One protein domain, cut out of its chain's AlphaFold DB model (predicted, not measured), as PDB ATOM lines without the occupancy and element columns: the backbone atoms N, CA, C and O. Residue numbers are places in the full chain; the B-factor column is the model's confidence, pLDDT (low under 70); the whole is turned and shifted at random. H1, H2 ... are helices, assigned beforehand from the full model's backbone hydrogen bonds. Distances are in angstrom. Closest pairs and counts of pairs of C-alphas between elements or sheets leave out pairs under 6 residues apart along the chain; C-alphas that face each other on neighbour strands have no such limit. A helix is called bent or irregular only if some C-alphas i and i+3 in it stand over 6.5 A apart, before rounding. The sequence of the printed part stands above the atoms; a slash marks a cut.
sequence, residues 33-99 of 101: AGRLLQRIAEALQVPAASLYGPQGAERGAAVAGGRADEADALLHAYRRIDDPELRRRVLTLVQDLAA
ATOM      1  N   ALA A  33     188.697 221.217 116.508       53.56
ATOM      2  CA  ALA A  33     189.858 220.345 116.732       53.56
ATOM      3  C   ALA A  33     189.449 218.947 117.234       53.56
ATOM      4  O   ALA A  33     189.978 217.943 116.767       53.56
ATOM      5  N   GLY A  34     188.431 218.863 118.100       58.62
ATOM      6  CA  GLY A  34     187.921 217.584 118.611       58.62
ATOM      7  C   GLY A  34     187.318 216.687 117.524       58.62
ATOM      8  O   GLY A  34     187.547 215.482 117.527       58.62
ATOM      9  N   ARG A  35     186.616 217.271 116.540       63.28
ATOM     10  CA  ARG A  35     186.026 216.511 115.421       63.28
ATOM     11  C   ARG A  35     187.082 215.989 114.453       63.28
ATOM     12  O   ARG A  35     186.925 214.896 113.919       63.28
ATOM     13  N   LEU A  36     188.143 216.761 114.217       67.44
ATOM     14  CA  LEU A  36     189.248 216.328 113.366       67.44
ATOM     15  C   LEU A  36     190.025 215.184 114.024       67.44
ATOM     16  O   LEU A  36     190.266 214.172 113.377       67.44
ATOM     17  N   LEU A  37     190.333 215.303 115.318       65.62
ATOM     18  CA  LEU A  37     190.973 214.228 116.077       65.62
ATOM     19  C   LEU A  37     190.116 212.962 116.131       65.62
ATOM     20  O   LEU A  37     190.654 211.870 115.990       65.62
ATOM     21  N   GLN A  38     188.798 213.093 116.276       66.69
ATOM     22  CA  GLN A  38     187.897 211.944 116.238       66.69
ATOM     23  C   GLN A  38     187.890 211.263 114.863       66.69
ATOM     24  O   GLN A  38     187.979 210.043 114.795       66.69
ATOM     25  N   ARG A  39     187.879 212.033 113.768       71.75
ATOM     26  CA  ARG A  39     187.995 211.480 112.405       71.75
ATOM     27  C   ARG A  39     189.333 210.783 112.166       71.75
ATOM     28  O   ARG A  39     189.369 209.762 111.492       71.75
ATOM     29  N   ILE A  40     190.419 211.323 112.718       70.69
ATOM     30  CA  ILE A  40     191.751 210.708 112.650       70.69
ATOM     31  C   ILE A  40     191.771 209.402 113.460       70.69
ATOM     32  O   ILE A  40     192.257 208.391 112.970       70.69
ATOM     33  N   ALA A  41     191.191 209.398 114.659       73.56
ATOM     34  CA  ALA A  41     191.073 208.217 115.511       73.56
ATOM     35  C   ALA A  41     190.237 207.104 114.848       73.56
ATOM     36  O   ALA A  41     190.654 205.949 114.826       73.56
ATOM     37  N   GLU A  42     189.104 207.464 114.237       71.94
ATOM     38  CA  GLU A  42     188.245 206.549 113.473       71.94
ATOM     39  C   GLU A  42     188.963 205.990 112.237       71.94
ATOM     40  O   GLU A  42     188.928 204.783 112.003       71.94
ATOM     41  N   ALA A  43     189.676 206.836 111.484       73.31
ATOM     42  CA  ALA A  43     190.451 206.410 110.318       73.31
ATOM     43  C   ALA A  43     191.607 205.464 110.683       73.31
ATOM     44  O   ALA A  43     191.938 204.562 109.918       73.31
ATOM     45  N   LEU A  44     192.208 205.660 111.858       73.44
ATOM     46  CA  LEU A  44     193.295 204.827 112.369       73.44
ATOM     47  C   LEU A  44     192.795 203.621 113.187       73.44
ATOM     48  O   LEU A  44     193.613 202.818 113.628       73.44
ATOM     49  N   GLN A  45     191.478 203.484 113.393       66.25
ATOM     50  CA  GLN A  45     190.849 202.502 114.292       66.25
ATOM     51  C   GLN A  45     191.427 202.495 115.719       66.25
ATOM     52  O   GLN A  45     191.453 201.466 116.396       66.25
ATOM     53  N   VAL A  46     191.892 203.646 116.203       61.34
ATOM     54  CA  VAL A  46     192.456 203.784 117.549       61.34
ATOM     55  C   VAL A  46     191.469 204.558 118.421       61.34
ATOM     56  O   VAL A  46     190.907 205.550 117.960       61.34
ATOM     57  N   PRO A  47     191.244 204.171 119.690       60.94
ATOM     58  CA  PRO A  47     190.410 204.955 120.592       60.94
ATOM     59  C   PRO A  47     190.940 206.387 120.723       60.94
ATOM     60  O   PRO A  47     192.124 206.594 120.978       60.94
ATOM     61  N   ALA A  48     190.068 207.392 120.607       58.06
ATOM     62  CA  ALA A  48     190.478 208.796 120.720       58.06
ATOM     63  C   ALA A  48     191.166 209.098 122.069       58.06
ATOM     64  O   ALA A  48     192.058 209.935 122.132       58.06
ATOM     65  N   ALA A  49     190.822 208.362 123.132       60.41
ATOM     66  CA  ALA A  49     191.470 208.449 124.442       60.41
ATOM     67  C   ALA A  49     192.966 208.064 124.422       60.41
ATOM     68  O   ALA A  49     193.739 208.590 125.219       60.41
ATOM     69  N   SER A  50     193.394 207.212 123.484       59.88
ATOM     70  CA  SER A  50     194.806 206.858 123.272       59.88
ATOM     71  C   SER A  50     195.629 208.037 122.755       59.88
ATOM     72  O   SER A  50     196.833 208.084 122.979       59.88
ATOM     73  N   LEU A  51     194.981 208.994 122.081       58.62
ATOM     74  CA  LEU A  51     195.602 210.237 121.612       58.62
ATOM     75  C   LEU A  51     195.682 211.302 122.721       58.62
ATOM     76  O   LEU A  51     196.362 212.308 122.547       58.62
ATOM     77  N   TYR A  52     194.999 211.087 123.853       56.62
ATOM     78  CA  TYR A  52     194.915 212.022 124.982       56.62
ATOM     79  C   TYR A  52     195.628 211.536 126.263       56.62
ATOM     80  O   TYR A  52     195.644 212.267 127.251       56.62
ATOM     81  N   GLY A  53     196.214 210.331 126.294       50.72
ATOM     82  CA  GLY A  53     196.720 209.713 127.529       50.72
ATOM     83  C   GLY A  53     198.243 209.479 127.567       50.72
ATOM     84  O   GLY A  53     198.762 208.803 126.680       50.72
ATOM     85  N   PRO A  54     198.964 209.908 128.626       54.00
ATOM     86  CA  PRO A  54     200.418 209.738 128.736       54.00
ATOM     87  C   PRO A  54     200.880 208.288 128.989       54.00
ATOM     88  O   PRO A  54     202.066 208.007 128.885       54.00
ATOM     89  N   GLN A  55     199.981 207.344 129.299       48.44
ATOM     90  CA  GLN A  55     200.368 205.983 129.716       48.44
ATOM     91  C   GLN A  55     200.306 204.904 128.619       48.44
ATOM     92  O   GLN A  55     200.780 203.791 128.832       48.44
ATOM     93  N   GLY A  56     199.788 205.219 127.426       47.50
ATOM     94  CA  GLY A  56     199.888 204.337 126.250       47.50
ATOM     95  C   GLY A  56     201.173 204.538 125.436       47.50
ATOM     96  O   GLY A  56     201.524 203.697 124.607       47.50
ATOM     97  N   ALA A  57     201.884 205.644 125.682       51.66
ATOM     98  CA  ALA A  57     203.038 206.065 124.903       51.66
ATOM     99  C   ALA A  57     204.267 205.178 125.145       51.66
ATOM    100  O   ALA A  57     204.932 204.803 124.196       51.66
ATOM    101  N   GLU A  58     204.574 204.748 126.365       49.72
ATOM    102  CA  GLU A  58     205.932 204.240 126.627       49.72
ATOM    103  C   GLU A  58     206.224 202.828 126.093       49.72
ATOM    104  O   GLU A  58     207.365 202.524 125.755       49.72
ATOM    105  N   ARG A  59     205.212 201.961 125.941       46.41
ATOM    106  CA  ARG A  59     205.423 200.587 125.435       46.41
ATOM    107  C   ARG A  59     205.157 200.436 123.935       46.41
ATOM    108  O   ARG A  59     205.684 199.516 123.316       46.41
ATOM    109  N   GLY A  60     204.372 201.348 123.356       46.66
ATOM    110  CA  GLY A  60     204.097 201.428 121.921       46.66
ATOM    111  C   GLY A  60     205.024 202.387 121.173       46.66
ATOM    112  O   GLY A  60     205.356 202.105 120.030       46.66
ATOM    113  N   ALA A  61     205.497 203.476 121.791       49.41
ATOM    114  CA  ALA A  61     206.255 204.531 121.106       49.41
ATOM    115  C   ALA A  61     207.661 204.125 120.664       49.41
ATOM    116  O   ALA A  61     208.197 204.761 119.771       49.41
ATOM    117  N   ALA A  62     208.262 203.059 121.194       48.00
ATOM    118  CA  ALA A  62     209.548 202.597 120.659       48.00
ATOM    119  C   ALA A  62     209.402 201.960 119.259       48.00
ATOM    120  O   ALA A  62     210.269 202.125 118.409       48.00
ATOM    121  N   VAL A  63     208.285 201.266 118.996       48.84
ATOM    122  CA  VAL A  63     207.992 200.623 117.695       48.84
ATOM    123  C   VAL A  63     207.121 201.525 116.810       48.84
ATOM    124  O   VAL A  63     207.294 201.569 115.594       48.84
ATOM    125  N   ALA A  64     206.197 202.271 117.415       50.69
ATOM    126  CA  ALA A  64     205.359 203.259 116.745       50.69
ATOM    127  C   ALA A  64     206.107 204.564 116.463       50.69
ATOM    128  O   ALA A  64     205.779 205.201 115.478       50.69
ATOM    129  N   GLY A  65     207.118 204.930 117.257       51.56
ATOM    130  CA  GLY A  65     208.002 206.067 116.987       51.56
ATOM    131  C   GLY A  65     208.752 205.852 115.683       51.56
ATOM    132  O   GLY A  65     208.586 206.638 114.771       51.56
ATOM    133  N   GLY A  66     209.394 204.690 115.502       58.22
ATOM    134  CA  GLY A  66     210.050 204.361 114.231       58.22
ATOM    135  C   GLY A  66     209.113 204.389 113.014       58.22
ATOM    136  O   GLY A  66     209.496 204.896 111.967       58.22
ATOM    137  N   ARG A  67     207.868 203.903 113.144       59.91
ATOM    138  CA  ARG A  67     206.867 203.964 112.058       59.91
ATOM    139  C   ARG A  67     206.252 205.350 111.854       59.91
ATOM    140  O   ARG A  67     205.896 205.677 110.726       59.91
ATOM    141  N   ALA A  68     206.076 206.134 112.914       63.41
ATOM    142  CA  ALA A  68     205.571 207.503 112.838       63.41
ATOM    143  C   ALA A  68     206.629 208.422 112.216       63.41
ATOM    144  O   ALA A  68     206.308 209.179 111.305       63.41
ATOM    145  N   ASP A  69     207.891 208.255 112.610       73.75
ATOM    146  CA  ASP A  69     209.045 208.946 112.038       73.75
ATOM    147  C   ASP A  69     209.225 208.584 110.554       73.75
ATOM    148  O   ASP A  69     209.501 209.448 109.720       73.75
ATOM    149  N   GLU A  70     209.010 207.315 110.187       72.44
ATOM    150  CA  GLU A  70     209.035 206.858 108.794       72.44
ATOM    151  C   GLU A  70     207.861 207.427 107.978       72.44
ATOM    152  O   GLU A  70     208.056 207.890 106.852       72.44
ATOM    153  N   ALA A  71     206.650 207.465 108.542       77.81
ATOM    154  CA  ALA A  71     205.484 208.064 107.893       77.81
ATOM    155  C   ALA A  71     205.662 209.574 107.664       77.81
ATOM    156  O   ALA A  71     205.372 210.072 106.572       77.81
ATOM    157  N   ASP A  72     206.199 210.293 108.649       79.88
ATOM    158  CA  ASP A  72     206.507 211.717 108.525       79.88
ATOM    159  C   ASP A  72     207.619 211.962 107.497       79.88
ATOM    160  O   ASP A  72     207.500 212.862 106.658       79.88
ATOM    161  N   ALA A  73     208.663 211.128 107.470       82.19
ATOM    162  CA  ALA A  73     209.715 211.202 106.455       82.19
ATOM    163  C   ALA A  73     209.166 210.996 105.031       82.19
ATOM    164  O   ALA A  73     209.540 211.731 104.110       82.19
ATOM    165  N   LEU A  74     208.240 210.049 104.848       83.19
ATOM    166  CA  LEU A  74     207.571 209.800 103.568       83.19
ATOM    167  C   LEU A  74     206.694 210.986 103.141       83.19
ATOM    168  O   LEU A  74     206.749 211.400 101.980       83.19
ATOM    169  N   LEU A  75     205.938 211.585 104.066       86.50
ATOM    170  CA  LEU A  75     205.143 212.788 103.794       86.50
ATOM    171  C   LEU A  75     206.031 213.986 103.436       86.50
ATOM    172  O   LEU A  75     205.717 214.738 102.509       86.50
ATOM    173  N   HIS A  76     207.165 214.153 104.118       83.12
ATOM    174  CA  HIS A  76     208.140 215.190 103.793       83.12
ATOM    175  C   HIS A  76     208.776 214.979 102.415       83.12
ATOM    176  O   HIS A  76     208.865 215.932 101.638       83.12
ATOM    177  N   ALA A  77     209.172 213.750 102.079       84.81
ATOM    178  CA  ALA A  77     209.707 213.415 100.761       84.81
ATOM    179  C   ALA A  77     208.676 213.676  99.654       84.81
ATOM    180  O   ALA A  77     208.997 214.292  98.640       84.81
ATOM    181  N   TYR A  78     207.419 213.297  99.887       84.81
ATOM    182  CA  TYR A  78     206.317 213.529  98.961       84.81
ATOM    183  C   TYR A  78     206.049 215.023  98.715       84.81
ATOM    184  O   TYR A  78     205.837 215.444  97.579       84.81
ATOM    185  N   ARG A  79     206.114 215.852  99.766       85.12
ATOM    186  CA  ARG A  79     205.951 217.313  99.661       85.12
ATOM    187  C   ARG A  79     207.105 218.012  98.943       85.12
ATOM    188  O   ARG A  79     206.894 219.108  98.439       85.12
ATOM    189  N   ARG A  80     208.296 217.406  98.906       88.06
ATOM    190  CA  ARG A  80     209.467 217.917  98.170       88.06
ATOM    191  C   ARG A  80     209.411 217.644  96.667       88.06
ATOM    192  O   ARG A  80     210.285 218.110  95.946       88.06
ATOM    193  N   ILE A  81     208.436 216.871  96.191       89.00
ATOM    194  CA  ILE A  81     208.253 216.637  94.761       89.00
ATOM    195  C   ILE A  81     207.604 217.881  94.144       89.00
ATOM    196  O   ILE A  81     206.408 218.124  94.330       89.00
ATOM    197  N   ASP A  82     208.399 218.642  93.393       85.38
ATOM    198  CA  ASP A  82     207.944 219.844  92.687       85.38
ATOM    199  C   ASP A  82     207.055 219.516  91.474       85.38
ATOM    200  O   ASP A  82     206.154 220.284  91.134       85.38
ATOM    201  N   ASP A  83     207.262 218.355  90.845       90.56
ATOM    202  CA  ASP A  83     206.489 217.914  89.681       90.56
ATOM    203  C   ASP A  83     205.096 217.377  90.091       90.56
ATOM    204  O   ASP A  83     204.992 216.333  90.754       90.56
ATOM    205  N   PRO A  84     203.996 218.042  89.684       85.31
ATOM    206  CA  PRO A  84     202.644 217.620  90.030       85.31
ATOM    207  C   PRO A  84     202.246 216.268  89.421       85.31
ATOM    208  O   PRO A  84     201.454 215.549  90.034       85.31
ATOM    209  N   GLU A  85     202.779 215.895  88.257       85.06
ATOM    210  CA  GLU A  85     202.446 214.632  87.587       85.06
ATOM    211  C   GLU A  85     203.157 213.454  88.254       85.06
ATOM    212  O   GLU A  85     202.538 212.422  88.540       85.06
ATOM    213  N   LEU A  86     204.431 213.631  88.611       80.94
ATOM    214  CA  LEU A  86     205.174 212.656  89.411       80.94
ATOM    215  C   LEU A  86     204.494 212.422  90.767       80.94
ATOM    216  O   LEU A  86     204.299 211.282  91.193       80.94
ATOM    217  N   ARG A  87     204.045 213.504  91.405       86.44
ATOM    218  CA  ARG A  87     203.323 213.467  92.676       86.44
ATOM    219  C   ARG A  87     201.991 212.701  92.588       86.44
ATOM    220  O   ARG A  87     201.617 212.002  93.534       86.44
ATOM    221  N   ARG A  88     201.277 212.796  91.462       85.62
ATOM    222  CA  ARG A  88     200.050 212.015  91.209       85.62
ATOM    223  C   ARG A  88     200.352 210.535  91.006       85.62
ATOM    224  O   ARG A  88     199.702 209.712  91.640       85.62
ATOM    225  N   ARG A  89     201.367 210.199  90.203       87.50
ATOM    226  CA  ARG A  89     201.776 208.799  89.972       87.50
ATOM    227  C   ARG A  89     202.148 208.086  91.269       87.50
ATOM    228  O   ARG A  89     201.724 206.954  91.478       87.50
ATOM    229  N   VAL A  90     202.892 208.755  92.151       87.88
ATOM    230  CA  VAL A  90     203.259 208.198  93.463       87.88
ATOM    231  C   VAL A  90     202.018 207.920  94.316       87.88
ATOM    232  O   VAL A  90     201.928 206.847  94.905       87.88
ATOM    233  N   LEU A  91     201.032 208.826  94.346       87.75
ATOM    234  CA  LEU A  91     199.773 208.563  95.057       87.75
ATOM    235  C   LEU A  91     199.008 207.377  94.480       87.75
ATOM    236  O   LEU A  91     198.514 206.563  95.251       87.75
ATOM    237  N   THR A  92     198.906 207.282  93.153       90.19
ATOM    238  CA  THR A  92     198.209 206.171  92.495       90.19
ATOM    239  C   THR A  92     198.851 204.834  92.856       90.19
ATOM    240  O   THR A  92     198.147 203.931  93.285       90.19
ATOM    241  N   LEU A  93     200.183 204.734  92.813       86.75
ATOM    242  CA  LEU A  93     200.894 203.509  93.199       86.75
ATOM    243  C   LEU A  93     200.630 203.100  94.655       86.75
ATOM    244  O   LEU A  93     200.451 201.919  94.944       86.75
ATOM    245  N   VAL A  94     200.588 204.068  95.575       87.31
ATOM    246  CA  VAL A  94     200.271 203.800  96.987       87.31
ATOM    247  C   VAL A  94     198.817 203.348  97.151       87.31
ATOM    248  O   VAL A  94     198.551 202.442  97.938       87.31
ATOM    249  N   GLN A  95     197.881 203.942  96.406       87.50
ATOM    250  CA  GLN A  95     196.466 203.558  96.426       87.50
ATOM    251  C   GLN A  95     196.245 202.152  95.868       87.50
ATOM    252  O   GLN A  95     195.547 201.362  96.499       87.50
ATOM    253  N   ASP A  96     196.882 201.812  94.749       89.12
ATOM    254  CA  ASP A  96     196.795 200.481  94.142       89.12
ATOM    255  C   ASP A  96     197.348 199.408  95.089       89.12
ATOM    256  O   ASP A  96     196.746 198.350  95.272       89.12
ATOM    257  N   LEU A  97     198.466 199.699  95.763       85.81
ATOM    258  CA  LEU A  97     199.068 198.791  96.737       85.81
ATOM    259  C   LEU A  97     198.213 198.630  98.006       85.81
ATOM    260  O   LEU A  97     198.200 197.558  98.608       85.81
ATOM    261  N   ALA A  98     197.497 199.681  98.412       83.00
ATOM    262  CA  ALA A  98     196.543 199.621  99.516       83.00
ATOM    263  C   ALA A  98     195.267 198.852  99.143       83.00
ATOM    264  O   ALA A  98     194.723 198.153  99.988       83.00
ATOM    265  N   ALA A  99     194.813 198.955  97.890       82.50
ATOM    266  CA  ALA A  99     193.652 198.230  97.374       82.50
ATOM    267  C   ALA A  99     193.937 196.743  97.095       82.50
ATOM    268  O   ALA A  99     193.011 195.938  97.047       82.50
TER     269      ALA A  99
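Overview. This is residues 33 to 99 of the 101 residues of an uncharacterized protein of Methylobacterium radiotolerans (strain ATCC 27329 / DSM 1819 / JCM 2831 / NBRC 15690 / NCIMB 10815 / 0-1) (UniProt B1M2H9). A loose, open frame of helices: the long, kinked helix H3 makes one side of it, H4 folds back from one end of H3 to make a V, and beyond the other end of H3 the chain turns back through a loop into the short H2 and then H1. The V does not close into a bundle, H1 stays away from both H3 and H4, and most of H3 and the last half of H4, residues 92 to 99, stand free, with the middle of the frame empty. The printed part has 67 residues with four named helices, in the order H1, H2, H3, H4 along the chain, and no named strand; its class is all helix. It is loose, with a radius of gyration of the C-alphas of 15.2 A, and elongated, spanning 42 by 26 by 24 A along its three main axes.

Arrangement. The longest helix is H3, residues 57 to 79, with a kink of 52 degrees near residue 64. It is irregular, but only just: C-alphas 59 and 62 are 6.6 A apart, against about 5 A in a regular helix. H3 touches no helix. It is close to but not clearly touching H4, residues 84 to 99, with 1 pair of C-alphas within 8 A. The closest C-alphas of the two are those of Tyr 78 and Arg 87, 7.0 A apart. The lines of H3 and H4 stand at a steep tilt of 40 degrees and run opposite ways, and their centres are 20.1 A apart. Before H3 in the chain comes H2, residues 48 to 51, which is apart from H3, but only just: their closest C-alphas are 8.4 A apart. H2 touches H1, residues 33 to 43, with 5 pairs of C-alphas within 8 A. The closest C-alphas of these two are those of Ala 41 and Ala 48, 5.3 A apart, and their centres are 9.7 A apart. H1 is apart from H3 and from H4, and H2 is apart from H4. In H1 and H4 every pair of O of residue i and N of residue i+4 is within hydrogen-bond range; in H3 it is 16 of 19, and H2 is too short for such a pair, with its 1 pair of O of residue i and N of residue i+3 within range.

Along the chain. H3 has 23 residues, Ala 57 to Arg 79, and measures 27.8 A from first to last C-alpha; C-alpha 57 is at (203.038, 206.065, 124.903) and C-alpha 79 at (205.951, 217.313, 99.661). H4, 16 residues from Pro 84 to Ala 99, measures 22.6 A and ends with C-alpha 99 at (193.652, 198.230, 97.374). H1, 11 residues from Ala 33 to Ala 43, measures 15.4 A and begins with C-alpha 33 at (189.858, 220.345, 116.732). H2 has four residues, Ala 48 to Leu 51, and measures 5.4 A.

Size, cuts and confidence. The two C-alphas farthest apart are those of Gln 55 and Glu 85, at 43.1 A; the first and last printed C-alphas, of Ala 33 and Ala 99, are 29.6 A apart. The printed part runs from residue 33 to residue 99 with no cut. The links from H1 to H2, from H2 to H3 and from H3 to H4 are tight, with 4, 5 and 4 residues between the helices. The mean pLDDT of the printed part is 70.8. Residues 33 to 38 and 45 to 68 are under 70, 30 residues of low confidence; the mean is 59 in H2, 66 in H3, 67 in H1 and 86 in H4.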